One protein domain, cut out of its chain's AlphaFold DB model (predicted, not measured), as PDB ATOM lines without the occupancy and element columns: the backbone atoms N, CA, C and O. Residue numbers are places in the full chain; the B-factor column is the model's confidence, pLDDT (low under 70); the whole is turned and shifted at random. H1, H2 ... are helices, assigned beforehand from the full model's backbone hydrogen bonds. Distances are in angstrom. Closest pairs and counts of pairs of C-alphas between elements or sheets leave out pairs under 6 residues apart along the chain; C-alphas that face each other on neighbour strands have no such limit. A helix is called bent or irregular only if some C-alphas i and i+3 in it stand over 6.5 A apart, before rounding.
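Overview. This is residues 108 to 147 of the 263 residues of an uncharacterized protein of Poecilia formosa (UniProt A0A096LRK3). The model is a loose helical hairpin with unequal arms: the long helix H1 runs out, the chain turns back at residues 128 to 132, and the shorter helix H2 returns alongside the second part of H1. The first part of H1, residues 108 to 117, stands free and sticks out beyond the place where the two helices meet. The printed part has 40 residues with two named helices, H1 then H2, and no named strand; the class is all helix. The whole is loose, with a radius of gyration of the C-alphas of 11.6 A, and spans 38 by 18 by 9 A, a rod.

Along the chain. H1 is residues 108 to 127 and measures 29.1 A from first to last C-alpha; C-alpha 108 is at (38.552, 29.013, 4.030) and C-alpha 127 at (25.688, 54.796, 0.288). After a tight link of 5 residues comes H2, residues 133 to 146, 20.1 A long from first to last C-alpha. H2 ends with C-alpha 146 at (33.149, 45.594, 12.872). Neither helix is bent.

Arrangement. H1 and H2 form a helical hairpin, two helices in sequence that touch and run opposite ways. Their lines stand at a shallow tilt of 21 degrees. They only just touch, with 3 pairs of C-alphas within 8 A; the closest C-alphas are those of Thr 125 and Lys 139, 6.6 A apart. H1 touches H2 with residues 121 to 125 alone, and H2 touches H1 with residues 139 to 142 alone. The centres are 15.3 A apart. In H1 and H2 every O i to N i+4 pair is within hydrogen-bond range.

Size, cuts and confidence. The two C-alphas farthest apart are those of Glu 108 and Ser 132, at 38.0 A. Residues 129 to 134, of which 133 and 134 belong to H2, also stand free. The printed part has no cut, and its first and last C-alphas, of Glu 108 and Thr 147, are 21.5 A apart. The mean pLDDT of the printed part is 84.4; residue 108 and residues 146 to 147 are under 70.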
ATOM      1  N   GLU A 108      38.592  28.336   5.337       69.12
ATOM      2  CA  GLU A 108      38.552  29.013   4.030       69.12
ATOM      3  C   GLU A 108      37.151  29.531   3.667       69.12
ATOM      4  O   GLU A 108      37.018  30.614   3.096       69.12
ATOM      5  N   ARG A 109      36.090  28.779   3.996       76.25
ATOM      6  CA  ARG A 109      34.708  29.233   3.769       76.25
ATOM      7  C   ARG A 109      34.332  30.368   4.703       76.25
ATOM      8  O   ARG A 109      33.696  31.312   4.254       76.25
ATOM      9  N   GLU A 110      34.716  30.274   5.968       76.94
ATOM     10  CA  GLU A 110      34.455  31.309   6.962       76.94
ATOM     11  C   GLU A 110      35.155  32.618   6.587       76.94
ATOM     12  O   GLU A 110      34.502  33.653   6.506       76.94
ATOM     13  N   ALA A 111      36.438  32.560   6.221       77.81
ATOM     14  CA  ALA A 111      37.181  33.723   5.737       77.81
ATOM     15  C   ALA A 111      36.531  34.347   4.493       77.81
ATOM     16  O   ALA A 111      36.446  35.572   4.382       77.81
ATOM     17  N   LYS A 112      36.023  33.518   3.570       85.94
ATOM     18  CA  LYS A 112      35.298  33.995   2.390       85.94
ATOM     19  C   LYS A 112      33.986  34.692   2.771       85.94
ATOM     20  O   LYS A 112      33.751  35.802   2.307       85.94
ATOM     21  N   ILE A 113      33.180  34.093   3.646       87.19
ATOM     22  CA  ILE A 113      31.926  34.690   4.134       87.19
ATOM     23  C   ILE A 113      32.205  36.018   4.844       87.19
ATOM     24  O   ILE A 113      31.552  37.014   4.549       87.19
ATOM     25  N   LEU A 114      33.207  36.065   5.725       83.25
ATOM     26  CA  LEU A 114      33.598  37.292   6.421       83.25
ATOM     27  C   LEU A 114      34.041  38.385   5.441       83.25
ATOM     28  O   LEU A 114      33.671  39.544   5.614       83.25
ATOM     29  N   SER A 115      34.775  38.025   4.384       85.12
ATOM     30  CA  SER A 115      35.158  38.985   3.341       85.12
ATOM     31  C   SER A 115      33.955  39.517   2.554       85.12
ATOM     32  O   SER A 115      33.892  40.709   2.270       85.12
ATOM     33  N   GLU A 116      32.972  38.667   2.247       88.81
ATOM     34  CA  GLU A 116      31.741  39.072   1.558       88.81
ATOM     35  C   GLU A 116      30.896  40.002   2.434       88.81
ATOM     36  O   GLU A 116      30.456  41.050   1.965       88.81
ATOM     37  N   VAL A 117      30.724  39.664   3.716       86.94
ATOM     38  CA  VAL A 117      30.017  40.508   4.690       86.94
ATOM     39  C   VAL A 117      30.694  41.868   4.813       86.94
ATOM     40  O   VAL A 117      30.014  42.890   4.756       86.94
ATOM     41  N   ARG A 118      32.027  41.898   4.912       85.00
ATOM     42  CA  ARG A 118      32.784  43.148   4.988       85.00
ATOM     43  C   ARG A 118      32.588  44.014   3.741       85.00
ATOM     44  O   ARG A 118      32.300  45.195   3.877       85.00
ATOM     45  N   ASN A 119      32.658  43.434   2.541       89.12
ATOM     46  CA  ASN A 119      32.423  44.179   1.299       89.12
ATOM     47  C   ASN A 119      31.006  44.778   1.254       89.12
ATOM     48  O   ASN A 119      30.829  45.929   0.871       89.12
ATOM     49  N   ILE A 120      29.993  44.018   1.687       89.75
ATOM     50  CA  ILE A 120      28.608  44.507   1.768       89.75
ATOM     51  C   ILE A 120      28.501  45.681   2.751       89.75
ATOM     52  O   ILE A 120      27.813  46.661   2.471       89.75
ATOM     53  N   MET A 121      29.175  45.594   3.897       87.50
ATOM     54  CA  MET A 121      29.180  46.643   4.919       87.50
ATOM     55  C   MET A 121      29.865  47.921   4.413       87.50
ATOM     56  O   MET A 121      29.324  49.014   4.597       87.50
ATOM     57  N   GLU A 122      30.989  47.793   3.699       87.38
ATOM     58  CA  GLU A 122      31.680  48.909   3.036       87.38
ATOM     59  C   GLU A 122      30.769  49.575   1.980       87.38
ATOM     60  O   GLU A 122      30.602  50.799   1.980       87.38
ATOM     61  N   ASP A 123      30.089  48.777   1.148       88.44
ATOM     62  CA  ASP A 123      29.149  49.258   0.125       88.44
ATOM     63  C   ASP A 123      27.940  49.996   0.718       88.44
ATOM     64  O   ASP A 123      27.473  50.995   0.159       88.44
ATOM     65  N   ILE A 124      27.388  49.496   1.829       87.12
ATOM     66  CA  ILE A 124      26.280  50.150   2.535       87.12
ATOM     67  C   ILE A 124      26.768  51.470   3.127       87.12
ATOM     68  O   ILE A 124      26.128  52.499   2.920       87.12
ATOM     69  N   THR A 125      27.924  51.470   3.788       86.12
ATOM     70  CA  THR A 125      28.502  52.671   4.406       86.12
ATOM     71  C   THR A 125      28.767  53.766   3.373       86.12
ATOM     72  O   THR A 125      28.438  54.927   3.615       86.12
ATOM     73  N   ALA A 126      29.247  53.407   2.177       87.06
ATOM     74  CA  ALA A 126      29.463  54.342   1.070       87.06
ATOM     75  C   ALA A 126      28.164  54.979   0.526       87.06
ATOM     76  O   ALA A 126      28.197  56.075  -0.045       87.06
ATOM     77  N   LYS A 127      27.017  54.307   0.697       87.75
ATOM     78  CA  LYS A 127      25.688  54.796   0.288       87.75
ATOM     79  C   LYS A 127      25.018  55.682   1.345       87.75
ATOM     80  O   LYS A 127      24.111  56.433   0.998       87.75
ATOM     81  N   LEU A 128      25.469  55.639   2.601       86.38
ATOM     82  CA  LEU A 128      24.962  56.467   3.703       86.38
ATOM     83  C   LEU A 128      25.627  57.859   3.684       86.38
ATOM     84  O   LEU A 128      26.475  58.180   4.523       86.38
ATOM     85  N   GLN A 129      25.280  58.678   2.687       78.25
ATOM     86  CA  GLN A 129      25.942  59.966   2.424       78.25
ATOM     87  C   GLN A 129      25.364  61.151   3.212       78.25
ATOM     88  O   GLN A 129      26.083  62.124   3.432       78.25
ATOM     89  N   ASP A 130      24.104  61.089   3.652       82.06
ATOM     90  CA  ASP A 130      23.478  62.143   4.457       82.06
ATOM     91  C   ASP A 130      23.584  61.882   5.967       82.06
ATOM     92  O   ASP A 130      23.743  60.748   6.424       82.06
ATOM     93  N   ASP A 131      23.490  62.960   6.743       79.81
ATOM     94  CA  ASP A 131      23.670  62.983   8.200       79.81
ATOM     95  C   ASP A 131      22.360  62.794   8.984       79.81
ATOM     96  O   ASP A 131      22.251  63.211  10.143       79.81
ATOM     97  N   SER A 132      21.350  62.184   8.353       90.75
ATOM     98  CA  SER A 132      20.092  61.857   9.020       90.75
ATOM     99  C   SER A 132      20.319  60.959  10.237       90.75
ATOM    100  O   SER A 132      21.240  60.137  10.277       90.75
ATOM    101  N   ASP A 133      19.445  61.090  11.235       90.44
ATOM    102  CA  ASP A 133      19.522  60.299  12.469       90.44
ATOM    103  C   ASP A 133      19.500  58.789  12.186       90.44
ATOM    104  O   ASP A 133      20.185  58.015  12.854       90.44
ATOM    105  N   LEU A 134      18.780  58.369  11.138       89.00
ATOM    106  CA  LEU A 134      18.760  56.981  10.680       89.00
ATOM    107  C   LEU A 134      20.126  56.533  10.146       89.00
ATOM    108  O   LEU A 134      20.597  55.456  10.505       89.00
ATOM    109  N   ASN A 135      20.782  57.343   9.315       90.12
ATOM    110  CA  ASN A 135      22.095  56.998   8.776       90.12
ATOM    111  C   ASN A 135      23.172  56.971   9.855       90.12
ATOM    112  O   ASN A 135      24.039  56.102   9.815       90.12
ATOM    113  N   LYS A 136      23.107  57.882  10.831       89.44
ATOM    114  CA  LYS A 136      23.993  57.855  12.002       89.44
ATOM    115  C   LYS A 136      23.805  56.575  12.807       89.44
ATOM    116  O   LYS A 136      24.784  55.892  13.081       89.44
ATOM    117  N   PHE A 137      22.557  56.200  13.090       89.50
ATOM    118  CA  PHE A 137      22.240  54.941  13.766       89.50
ATOM    119  C   PHE A 137      22.762  53.716  12.998       89.50
ATOM    120  O   PHE A 137      23.336  52.806  13.592       89.50
ATOM    121  N   LEU A 138      22.592  53.678  11.673       88.81
ATOM    122  CA  LEU A 138      23.072  52.565  10.849       88.81
ATOM    123  C   LEU A 138      24.602  52.496  10.795       88.81
ATOM    124  O   LEU A 138      25.145  51.403  10.930       88.81
ATOM    125  N   LYS A 139      25.292  53.637  10.659       87.25
ATOM    126  CA  LYS A 139      26.763  53.710  10.728       87.25
ATOM    127  C   LYS A 139      27.272  53.176  12.063       87.25
ATOM    128  O   LYS A 139      28.112  52.288  12.072       87.25
ATOM    129  N   GLU A 140      26.677  53.614  13.169       87.94
ATOM    130  CA  GLU A 140      27.025  53.128  14.506       87.94
ATOM    131  C   GLU A 140      26.804  51.610  14.638       87.94
ATOM    132  O   GLU A 140      27.610  50.899  15.237       87.94
ATOM    133  N   LYS A 141      25.722  51.060  14.071       87.31
ATOM    134  CA  LYS A 141      25.480  49.606  14.089       87.31
ATOM    135  C   LYS A 141      26.474  48.824  13.234       87.31
ATOM    136  O   LYS A 141      26.857  47.732  13.642       87.31
ATOM    137  N   ILE A 142      26.881  49.366  12.090       86.44
ATOM    138  CA  ILE A 142      27.896  48.764  11.221       86.44
ATOM    139  C   ILE A 142      29.260  48.782  11.918       86.44
ATOM    140  O   ILE A 142      29.892  47.736  12.022       86.44
ATOM    141  N   GLU A 143      29.660  49.915  12.497       82.69
ATOM    142  CA  GLU A 143      30.898  50.029  13.277       82.69
ATOM    143  C   GLU A 143      30.908  49.057  14.466       82.69
ATOM    144  O   GLU A 143      31.892  48.359  14.690       82.69
ATOM    145  N   ASN A 144      29.788  48.914  15.182       82.25
ATOM    146  CA  ASN A 144      29.671  47.954  16.286       82.25
ATOM    147  C   ASN A 144      29.758  46.479  15.842       82.25
ATOM    148  O   ASN A 144      30.121  45.609  16.633       82.25
ATOM    149  N   LEU A 145      29.393  46.170  14.597       78.06
ATOM    150  CA  LEU A 145      29.556  44.832  14.021       78.06
ATOM    151  C   LEU A 145      30.999  44.589  13.557       78.06
ATOM    152  O   LEU A 145      31.457  43.447  13.590       78.06
ATOM    153  N   GLU A 146      31.709  45.642  13.144       69.12
ATOM    154  CA  GLU A 146      33.149  45.594  12.872       69.12
ATOM    155  C   GLU A 146      33.976  45.494  14.158       69.12
ATOM    156  O   GLU A 146      35.046  44.878  14.155       69.12
ATOM    157  N   THR A 147      33.489  46.048  15.276       67.50
ATOM    158  CA  THR A 147      34.136  45.850  16.573       67.50
ATOM    159  C   THR A 147      34.008  44.399  17.008       67.50
ATOM    160  O   THR A 147      32.935  43.902  17.349       67.50
TER     161      THR A 147